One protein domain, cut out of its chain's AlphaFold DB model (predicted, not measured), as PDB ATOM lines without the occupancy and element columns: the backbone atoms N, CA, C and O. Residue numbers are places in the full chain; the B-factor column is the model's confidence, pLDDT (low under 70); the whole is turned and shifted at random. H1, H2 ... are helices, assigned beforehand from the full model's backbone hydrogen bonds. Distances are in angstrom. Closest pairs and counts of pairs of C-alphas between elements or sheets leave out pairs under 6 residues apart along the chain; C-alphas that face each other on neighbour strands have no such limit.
ATOM      1  N   ALA A   2     147.904 202.729 150.585       57.81
ATOM      2  CA  ALA A   2     146.782 201.866 150.162       57.81
ATOM      3  C   ALA A   2     147.072 200.377 150.455       57.81
ATOM      4  O   ALA A   2     146.266 199.697 151.080       57.81
ATOM      5  N   ASP A   3     148.298 199.937 150.150       64.06
ATOM      6  CA  ASP A   3     148.739 198.551 150.364       64.06
ATOM      7  C   ASP A   3     148.748 198.106 151.838       64.06
ATOM      8  O   ASP A   3     148.525 196.934 152.126       64.06
ATOM      9  N   ASP A   4     148.981 199.020 152.787       64.19
ATOM     10  CA  ASP A   4     149.041 198.679 154.216       64.19
ATOM     11  C   ASP A   4     147.637 198.464 154.796       64.19
ATOM     12  O   ASP A   4     147.424 197.558 155.599       64.19
ATOM     13  N   ILE A   5     146.659 199.265 154.354       67.25
ATOM     14  CA  ILE A   5     145.246 199.103 154.723       67.25
ATOM     15  C   ILE A   5     144.716 197.782 154.163       67.25
ATOM     16  O   ILE A   5     144.064 197.024 154.882       67.25
ATOM     17  N   ASP A   6     145.034 197.484 152.905       71.06
ATOM     18  CA  ASP A   6     144.615 196.242 152.259       71.06
ATOM     19  C   ASP A   6     145.297 195.016 152.881       71.06
ATOM     20  O   ASP A   6     144.657 193.975 153.056       71.06
ATOM     21  N   LEU A   7     146.558 195.139 153.309       71.88
ATOM     22  CA  LEU A   7     147.245 194.098 154.073       71.88
ATOM     23  C   LEU A   7     146.578 193.858 155.434       71.88
ATOM     24  O   LEU A   7     146.339 192.707 155.792       71.88
ATOM     25  N   VAL A   8     146.245 194.915 156.182       70.69
ATOM     26  CA  VAL A   8     145.555 194.793 157.478       70.69
ATOM     27  C   VAL A   8     144.176 194.159 157.304       70.69
ATOM     28  O   VAL A   8     143.841 193.237 158.043       70.69
ATOM     29  N   ARG A   9     143.402 194.583 156.297       72.00
ATOM     30  CA  ARG A   9     142.107 193.971 155.959       72.00
ATOM     31  C   ARG A   9     142.244 192.487 155.684       72.00
ATOM     32  O   ARG A   9     141.530 191.691 156.281       72.00
ATOM     33  N   LYS A  10     143.206 192.116 154.838       78.38
ATOM     34  CA  LYS A  10     143.459 190.720 154.492       78.38
ATOM     35  C   LYS A  10     143.826 189.883 155.718       78.38
ATOM     36  O   LYS A  10     143.284 188.801 155.893       78.38
ATOM     37  N   VAL A  11     144.700 190.394 156.588       77.19
ATOM     38  CA  VAL A  11     145.092 189.698 157.825       77.19
ATOM     39  C   VAL A  11     143.901 189.508 158.767       77.19
ATOM     40  O   VAL A  11     143.782 188.455 159.388       77.19
ATOM     41  N   LEU A  12     143.013 190.498 158.877       79.12
ATOM     42  CA  LEU A  12     141.826 190.414 159.731       79.12
ATOM     43  C   LEU A  12     140.752 189.479 159.160       79.12
ATOM     44  O   LEU A  12     140.135 188.741 159.926       79.12
ATOM     45  N   ASP A  13     140.566 189.457 157.840       80.69
ATOM     46  CA  ASP A  13     139.692 188.489 157.165       80.69
ATOM     47  C   ASP A  13     140.219 187.059 157.331       80.69
ATOM     48  O   ASP A  13     139.467 186.160 157.716       80.69
ATOM     49  N   ASP A  14     141.521 186.848 157.123       78.94
ATOM     50  CA  ASP A  14     142.168 185.552 157.334       78.94
ATOM     51  C   ASP A  14     142.025 185.109 158.800       78.94
ATOM     52  O   ASP A  14     141.659 183.963 159.064       78.94
ATOM     53  N   ALA A  15     142.231 186.023 159.756       70.94
ATOM     54  CA  ALA A  15     142.023 185.763 161.178       70.94
ATOM     55  C   ALA A  15     140.560 185.420 161.501       70.94
ATOM     56  O   ALA A  15     140.310 184.504 162.282       70.94
ATOM     57  N   SER A  16     139.590 186.112 160.897       77.31
ATOM     58  CA  SER A  16     138.171 185.808 161.085       77.31
ATOM     59  C   SER A  16     137.829 184.413 160.566       77.31
ATOM     60  O   SER A  16     137.068 183.713 161.217       77.31
ATOM     61  N   ASN A  17     138.393 183.997 159.430       80.31
ATOM     62  CA  ASN A  17     138.079 182.714 158.793       80.31
ATOM     63  C   ASN A  17     138.645 181.490 159.532       80.31
ATOM     64  O   ASN A  17     138.161 180.379 159.326       80.31
ATOM     65  N   VAL A  18     139.678 181.668 160.361       83.31
ATOM     66  CA  VAL A  18     140.292 180.570 161.133       83.31
ATOM     67  C   VAL A  18     139.734 180.434 162.551       83.31
ATOM     68  O   VAL A  18     140.035 179.452 163.228       83.31
ATOM     69  N   ILE A  19     138.946 181.401 163.022       77.38
ATOM     70  CA  ILE A  19     138.310 181.331 164.337       77.38
ATOM     71  C   ILE A  19     137.083 180.420 164.250       77.38
ATOM     72  O   ILE A  19     136.210 180.609 163.410       77.38
ATOM     73  N   ASP A  20     136.979 179.459 165.168       79.81
ATOM     74  CA  ASP A  20     135.710 178.775 165.413       79.81
ATOM     75  C   ASP A  20     134.750 179.766 166.089       79.81
ATOM     76  O   ASP A  20     134.879 180.092 167.274       79.81
ATOM     77  N   HIS A  21     133.834 180.312 165.292       75.75
ATOM     78  CA  HIS A  21     132.956 181.404 165.698       75.75
ATOM     79  C   HIS A  21     132.011 181.027 166.842       75.75
ATOM     80  O   HIS A  21     131.661 181.889 167.655       75.75
ATOM     81  N   ASP A  22     131.625 179.753 166.909       71.12
ATOM     82  CA  ASP A  22     130.687 179.238 167.901       71.12
ATOM     83  C   ASP A  22     131.398 178.975 169.231       71.12
ATOM     84  O   ASP A  22     130.843 179.239 170.301       71.12
ATOM     85  N   LEU A  23     132.652 178.517 169.171       69.75
ATOM     86  CA  LEU A  23     133.462 178.259 170.361       69.75
ATOM     87  C   LEU A  23     134.092 179.534 170.947       69.75
ATOM     88  O   LEU A  23     134.293 179.629 172.160       69.75
ATOM     89  N   TYR A  24     134.393 180.525 170.101       68.56
ATOM     90  CA  TYR A  24     135.089 181.759 170.483       68.56
ATOM     91  C   TYR A  24     134.319 183.030 170.075       68.56
ATOM     92  O   TYR A  24     134.827 183.867 169.314       68.56
ATOM     93  N   PRO A  25     133.110 183.254 170.622       70.38
ATOM     94  CA  PRO A  25     132.270 184.395 170.252       70.38
ATOM     95  C   PRO A  25     132.883 185.749 170.645       70.38
ATOM     96  O   PRO A  25     132.688 186.744 169.947       70.38
ATOM     97  N   ALA A  26     133.665 185.809 171.731       67.00
ATOM     98  CA  ALA A  26     134.347 187.034 172.157       67.00
ATOM     99  C   ALA A  26     135.489 187.427 171.203       67.00
ATOM    100  O   ALA A  26     135.567 188.580 170.780       67.00
ATOM    101  N   THR A  27     136.326 186.463 170.810       69.38
ATOM    102  CA  THR A  27     137.411 186.666 169.836       69.38
ATOM    103  C   THR A  27     136.851 187.033 168.463       69.38
ATOM    104  O   THR A  27     137.337 187.961 167.823       69.38
ATOM    105  N   THR A  28     135.759 186.381 168.054       71.88
ATOM    106  CA  THR A  28     135.020 186.707 166.826       71.88
ATOM    107  C   THR A  28     134.506 188.145 166.827       71.88
ATOM    108  O   THR A  28     134.671 188.871 165.846       71.88
ATOM    109  N   ALA A  29     133.883 188.581 167.927       68.25
ATOM    110  CA  ALA A  29     133.395 189.951 168.063       68.25
ATOM    111  C   ALA A  29     134.546 190.965 168.013       68.25
ATOM    112  O   ALA A  29     134.409 192.011 167.382       68.25
ATOM    113  N   PHE A  30     135.686 190.638 168.623       72.50
ATOM    114  CA  PHE A  30     136.873 191.483 168.602       72.50
ATOM    115  C   PHE A  30     137.460 191.626 167.192       72.50
ATOM    116  O   PHE A  30     137.646 192.749 166.734       72.50
ATOM    117  N   VAL A  31     137.667 190.526 166.460       74.62
ATOM    118  CA  VAL A  31     138.180 190.580 165.079       74.62
ATOM    119  C   VAL A  31     137.227 191.340 164.157       74.62
ATOM    120  O   VAL A  31     137.675 192.210 163.418       74.62
ATOM    121  N   ARG A  32     135.908 191.123 164.264       70.19
ATOM    122  CA  ARG A  32     134.915 191.916 163.513       70.19
ATOM    123  C   ARG A  32     135.014 193.407 163.796       70.19
ATOM    124  O   ARG A  32     134.905 194.215 162.877       70.19
ATOM    125  N   VAL A  33     135.203 193.764 165.062       69.75
ATOM    126  CA  VAL A  33     135.393 195.155 165.458       69.75
ATOM    127  C   VAL A  33     136.641 195.722 164.788       69.75
ATOM    128  O   VAL A  33     136.533 196.805 164.230       69.75
ATOM    129  N   LEU A  34     137.760 194.986 164.755       70.62
ATOM    130  CA  LEU A  34     138.986 195.388 164.051       70.62
ATOM    131  C   LEU A  34     138.769 195.579 162.545       70.62
ATOM    132  O   LEU A  34     139.228 196.579 161.994       70.62
ATOM    133  N   THR A  35     138.044 194.671 161.884       67.81
ATOM    134  CA  THR A  35     137.735 194.780 160.448       67.81
ATOM    135  C   THR A  35     136.957 196.065 160.158       67.81
ATOM    136  O   THR A  35     137.335 196.823 159.265       67.81
ATOM    137  N   MET A  36     135.959 196.389 160.989       66.00
ATOM    138  CA  MET A  36     135.185 197.634 160.889       66.00
ATOM    139  C   MET A  36     136.019 198.907 161.128       66.00
ATOM    140  O   MET A  36     135.606 199.983 160.704       66.00
ATOM    141  N   LEU A  37     137.187 198.831 161.783       61.66
ATOM    142  CA  LEU A  37     138.078 199.995 161.945       61.66
ATOM    143  C   LEU A  37     138.811 200.343 160.645       61.66
ATOM    144  O   LEU A  37     139.238 201.478 160.452       61.66
ATOM    145  N   THR A  38     138.954 199.380 159.738       61.91
ATOM    146  CA  THR A  38     139.554 199.621 158.421       61.91
ATOM    147  C   THR A  38     138.565 200.231 157.424       61.91
ATOM    148  O   THR A  38     138.961 200.613 156.324       61.91
ATOM    149  N   GLU A  39     137.283 200.333 157.784       59.25
ATOM    150  CA  GLU A  39     136.218 200.934 156.982       59.25
ATOM    151  C   GLU A  39     135.955 202.368 157.469       59.25
ATOM    152  O   GLU A  39     135.285 202.565 158.478       59.25
ATOM    153  N   ASP A  40     136.512 203.362 156.766       60.69
ATOM    154  CA  ASP A  40     136.291 204.824 156.836       60.69
ATOM    155  C   ASP A  40     136.424 205.560 158.190       60.69
ATOM    156  O   ASP A  40     136.834 206.717 158.210       60.69
ATOM    157  N   ARG A  41     136.137 204.944 159.343       62.88
ATOM    158  CA  ARG A  41     136.085 205.612 160.657       62.88
ATOM    159  C   ARG A  41     137.439 206.049 161.196       62.88
ATOM    160  O   ARG A  41     137.488 206.943 162.033       62.88
ATOM    161  N   PHE A  42     138.511 205.404 160.753       62.12
ATOM    162  CA  PHE A  42     139.875 205.685 161.200       62.12
ATOM    163  C   PHE A  42     140.756 206.160 160.054       62.12
ATOM    164  O   PHE A  42     141.963 206.247 160.230       62.12
ATOM    165  N   VAL A  43     140.179 206.452 158.887       66.38
ATOM    166  CA  VAL A  43     140.923 206.969 157.741       66.38
ATOM    167  C   VAL A  43     140.649 208.465 157.627       66.38
ATOM    168  O   VAL A  43     139.544 208.874 157.281       66.38
ATOM    169  N   VAL A  44     141.655 209.289 157.917       67.75
ATOM    170  CA  VAL A  44     141.620 210.746 157.731       67.75
ATOM    171  C   VAL A  44     142.584 211.078 156.598       67.75
ATOM    172  O   VAL A  44     143.745 210.680 156.631       67.75
ATOM    173  N   ASP A  45     142.093 211.743 155.551       71.88
ATOM    174  CA  ASP A  45     142.878 212.103 154.360       71.88
ATOM    175  C   ASP A  45     143.607 210.917 153.688       71.88
ATOM    176  O   ASP A  45     144.709 211.045 153.155       71.88
ATOM    177  N   GLY A  46     142.991 209.729 153.708       66.00
ATOM    178  CA  GLY A  46     143.568 208.510 153.125       66.00
ATOM    179  C   GLY A  46     144.678 207.871 153.967       66.00
ATOM    180  O   GLY A  46     145.310 206.914 153.519       66.00
ATOM    181  N   GLN A  47     144.913 208.375 155.180       63.97
ATOM    182  CA  GLN A  47     145.837 207.806 156.153       63.97
ATOM    183  C   GLN A  47     145.070 207.228 157.335       63.97
ATOM    184  O   GLN A  47     144.081 207.803 157.783       63.97
ATOM    185  N   ILE A  48     145.542 206.101 157.866       71.62
ATOM    186  CA  ILE A  48     145.034 205.602 159.142       71.62
ATOM    187  C   ILE A  48     145.443 206.598 160.230       71.62
ATOM    188  O   ILE A  48     146.633 206.819 160.460       71.62
ATOM    189  N   ASP A  49     144.464 207.145 160.937       75.50
ATOM    190  CA  ASP A  49     144.672 207.843 162.193       75.50
ATOM    191  C   ASP A  49     145.034 206.818 163.271       75.50
ATOM    192  O   ASP A  49     144.193 206.236 163.968       75.50
ATOM    193  N   THR A  50     146.336 206.566 163.383       65.75
ATOM    194  CA  THR A  50     146.898 205.593 164.319       65.75
ATOM    195  C   THR A  50     146.618 205.955 165.777       65.75
ATOM    196  O   THR A  50     146.588 205.059 166.618       65.75
ATOM    197  N   ASN A  51     146.382 207.234 166.094       65.00
ATOM    198  CA  ASN A  51     146.076 207.678 167.454       65.00
ATOM    199  C   ASN A  51     144.639 207.319 167.838       65.00
ATOM    200  O   ASN A  51     144.410 206.769 168.917       65.00
ATOM    201  N   HIS A  52     143.676 207.569 166.947       68.75
ATOM    202  CA  HIS A  52     142.299 207.124 167.156       68.75
ATOM    203  C   HIS A  52     142.204 205.597 167.199       68.75
ATOM    204  O   HIS A  52     141.519 205.057 168.070       68.75
ATOM    205  N   LEU A  53     142.944 204.902 166.327       71.69
ATOM    206  CA  LEU A  53     143.022 203.443 166.341       71.69
ATOM    207  C   LEU A  53     143.568 202.929 167.683       71.69
ATOM    208  O   LEU A  53     142.934 202.092 168.321       71.69
ATOM    209  N   ALA A  54     144.696 203.463 168.156       64.38
ATOM    210  CA  ALA A  54     145.290 203.060 169.428       64.38
ATOM    211  C   ALA A  54     144.347 203.312 170.618       64.38
ATOM    212  O   ALA A  54     144.162 202.428 171.453       64.38
ATOM    213  N   SER A  55     143.699 204.479 170.675       68.44
ATOM    214  CA  SER A  55     142.746 204.825 171.740       68.44
ATOM    215  C   SER A  55     141.537 203.882 171.772       68.44
ATOM    216  O   SER A  55     141.110 203.411 172.833       68.44
ATOM    217  N   PHE A  56     141.018 203.538 170.593       72.81
ATOM    218  CA  PHE A  56     139.915 202.597 170.458       72.81
ATOM    219  C   PHE A  56     140.312 201.176 170.892       72.81
ATOM    220  O   PHE A  56     139.561 200.524 171.622       72.81
ATOM    221  N   LEU A  57     141.499 200.708 170.491       71.31
ATOM    222  CA  LEU A  57     142.029 199.394 170.871       71.31
ATOM    223  C   LEU A  57     142.247 199.279 172.379       71.31
ATOM    224  O   LEU A  57     141.805 198.303 172.979       71.31
ATOM    225  N   VAL A  58     142.869 200.287 172.999       71.12
ATOM    226  CA  VAL A  58     143.081 200.334 174.454       71.12
ATOM    227  C   VAL A  58     141.746 200.271 175.192       71.12
ATOM    228  O   VAL A  58     141.603 199.493 176.133       71.12
ATOM    229  N   SER A  59     140.745 201.024 174.731       71.50
ATOM    230  CA  SER A  59     139.405 201.014 175.334       71.50
ATOM    231  C   SER A  59     138.727 199.643 175.224       71.50
ATOM    232  O   SER A  59     138.103 199.179 176.177       71.50
ATOM    233  N   ASN A  60     138.870 198.967 174.078       71.88
ATOM    234  CA  ASN A  60     138.329 197.621 173.888       71.88
ATOM    235  C   ASN A  60     139.032 196.586 174.776       71.88
ATOM    236  O   ASN A  60     138.357 195.771 175.401       71.88
ATOM    237  N   ILE A  61     140.365 196.628 174.852       73.00
ATOM    238  CA  ILE A  61     141.156 195.725 175.698       73.00
ATOM    239  C   ILE A  61     140.762 195.902 177.165       73.00
ATOM    240  O   ILE A  61     140.435 194.913 177.812       73.00
ATOM    241  N   ALA A  62     140.694 197.144 177.656       71.81
ATOM    242  CA  ALA A  62     140.284 197.436 179.029       71.81
ATOM    243  C   ALA A  62     138.874 196.900 179.341       71.81
ATOM    244  O   ALA A  62     138.641 196.322 180.402       71.81
ATOM    245  N   PHE A  63     137.936 197.027 178.396       75.38
ATOM    246  CA  PHE A  63     136.593 196.467 178.550       75.38
ATOM    247  C   PHE A  63     136.595 194.931 178.612       75.38
ATOM    248  O   PHE A  63     135.853 194.345 179.402       75.38
ATOM    249  N   GLN A  64     137.415 194.252 177.801       72.88
ATOM    250  CA  GLN A  64     137.526 192.790 177.880       72.88
ATOM    251  C   GLN A  64     138.228 192.338 179.166       72.88
ATOM    252  O   GLN A  64     137.788 191.362 179.766       72.88
ATOM    253  N   GLU A  65     139.256 193.054 179.621       75.00
ATOM    254  CA  GLU A  65     139.948 192.787 180.887       75.00
ATOM    255  C   GLU A  65     138.980 192.866 182.075       75.00
ATOM    256  O   GLU A  65     138.912 191.944 182.884       75.00
ATOM    257  N   GLU A  66     138.128 193.897 182.128       79.31
ATOM    258  CA  GLU A  66     137.088 194.009 183.158       79.31
ATOM    259  C   GLU A  66     136.130 192.803 183.144       79.31
ATOM    260  O   GLU A  66     135.727 192.297 184.195       79.31
ATOM    261  N   ARG A  67     135.761 192.313 181.953       78.50
ATOM    262  CA  ARG A  67     134.892 191.135 181.815       78.50
ATOM    263  C   ARG A  67     135.577 189.854 182.280       78.50
ATOM    264  O   ARG A  67     134.913 189.044 182.925       78.50
ATOM    265  N   VAL A  68     136.859 189.674 181.967       76.69
ATOM    266  CA  VAL A  68     137.656 188.532 182.442       76.69
ATOM    267  C   VAL A  68     137.760 188.566 183.964       76.69
ATOM    268  O   VAL A  68     137.402 187.581 184.599       76.69
ATOM    269  N   ASN A  69     138.097 189.715 184.554       76.12
ATOM    270  CA  ASN A  69     138.194 189.867 186.010       76.12
ATOM    271  C   ASN A  69     136.872 189.523 186.720       76.12
ATOM    272  O   ASN A  69     136.864 188.846 187.747       76.12
ATOM    273  N   LYS A  70     135.727 189.932 186.156       80.31
ATOM    274  CA  LYS A  70     134.404 189.555 186.690       80.31
ATOM    275  C   LYS A  70     134.134 188.055 186.592       80.31
ATOM    276  O   LYS A  70     133.530 187.487 187.498       80.31
ATOM    277  N   LEU A  71     134.536 187.414 185.495       78.00
ATOM    278  CA  LEU A  71     134.400 185.966 185.341       78.00
ATOM    279  C   LEU A  71     135.289 185.219 186.337       78.00
ATOM    280  O   LEU A  71     134.807 184.283 186.969       78.00
ATOM    281  N   GLU A  72     136.534 185.658 186.527       77.44
ATOM    282  CA  GLU A  72     137.429 185.111 187.549       77.44
ATOM    283  C   GLU A  72     136.807 185.223 188.943       77.44
ATOM    284  O   GLU A  72     136.742 184.226 189.655       77.44
ATOM    285  N   GLU A  73     136.251 186.383 189.310       84.81
ATOM    286  CA  GLU A  73     135.571 186.563 190.598       84.81
ATOM    287  C   GLU A  73     134.401 185.578 190.786       84.81
ATOM    288  O   GLU A  73     134.222 185.010 191.865       84.81
ATOM    289  N   ILE A  74     133.598 185.355 189.739       82.12
ATOM    290  CA  ILE A  74     132.480 184.398 189.773       82.12
ATOM    291  C   ILE A  74     132.990 182.966 189.952       82.12
ATOM    292  O   ILE A  74     132.406 182.211 190.736       82.12
ATOM    293  N   VAL A  75     134.052 182.593 189.234       81.62
ATOM    294  CA  VAL A  75     134.661 181.259 189.299       81.62
ATOM    295  C   VAL A  75     135.277 181.014 190.675       81.62
ATOM    296  O   VAL A  75     134.956 180.003 191.291       81.62
ATOM    297  N   PHE A  76     136.069 181.952 191.206       83.69
ATOM    298  CA  PHE A  76     136.641 181.849 192.553       83.69
ATOM    299  C   PHE A  76     135.557 181.687 193.622       83.69
ATOM    300  O   PHE A  76     135.648 180.789 194.448       83.69
ATOM    301  N   LYS A  77     134.465 182.462 193.554       82.94
ATOM    302  CA  LYS A  77     133.331 182.307 194.487       82.94
ATOM    303  C   LYS A  77     132.678 180.924 194.449       82.94
ATOM    304  O   LYS A  77     132.129 180.506 195.461       82.94
ATOM    305  N   HIS A  78     132.679 180.251 193.299       79.19
ATOM    306  CA  HIS A  78     132.104 178.910 193.170       79.19
ATOM    307  C   HIS A  78     133.086 177.803 193.560       79.19
ATOM    308  O   HIS A  78     132.640 176.767 194.031       79.19
ATOM    309  N   ILE A  79     134.393 178.011 193.380       76.19
ATOM    310  CA  ILE A  79     135.427 177.038 193.764       76.19
ATOM    311  C   ILE A  79     135.714 177.100 195.270       76.19
ATOM    312  O   ILE A  79     135.849 176.058 195.898       76.19
ATOM    313  N   ASP A  80     135.759 178.296 195.861       62.41
ATOM    314  CA  ASP A  80     136.034 178.489 197.296       62.41
ATOM    315  C   ASP A  80     134.772 178.336 198.177       62.41
ATOM    316  O   ASP A  80     134.824 178.536 199.392       62.41
ATOM    317  N   GLY A  81     133.620 178.050 197.558       52.19
ATOM    318  CA  GLY A  81     132.312 177.905 198.203       52.19
ATOM    319  C   GLY A  81     131.865 176.460 198.476       52.19
ATOM    320  O   GLY A  81     130.756 176.286 198.988       52.19
TER     321      GLY A  81
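This is residues 2 to 81 of the 82 residues of an uncharacterized protein of Corynebacterium sp. 13CS0277 (UniProt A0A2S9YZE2). Helices H1 and H2 form a hairpin, and the long H3 runs loosely alongside H2, its far part, residues 65 to 79, sticking out as a free arm that makes much of the length. The 80 printed residues hold three named helices in the order H1, H2, H3 and no named strand, class all helix. The whole is loose, radius of gyration of the C-alphas 16.3 A, spanning 56 by 27 by 13 A.

Find C-alpha 2 at (146.782, 201.866, 150.162); from there H1, residues 2 to 18, runs 24.8 A. H2 is residues 25 to 37, 18.6 A. H3, residues 50 to 79, runs 42.6 A to C-alpha 79 at (135.427, 177.038, 193.764).

H1, with residues 9 to 16 alone, touches H2; the closest C-alphas, Leu 12 and Thr 35, are 6.0 A apart. This hairpin runs opposite ways at a shallow tilt of 15 degrees. H2 and H3 are close but not clearly touching, closest C-alphas Leu 37 and Leu 53 at 7.5 A, opposite ways at a shallow tilt of 10 degrees. H1 and H3 are apart. In H1, H2 and H3 every O i to N i+4 pair is within hydrogen-bond range.

The farthest C-alphas, Asp 45 and Gly 81, are 56.6 A apart. The printed part has no cut. The link from H2 to H3 is long, and residues 35 to 44 are among those under pLDDT 70.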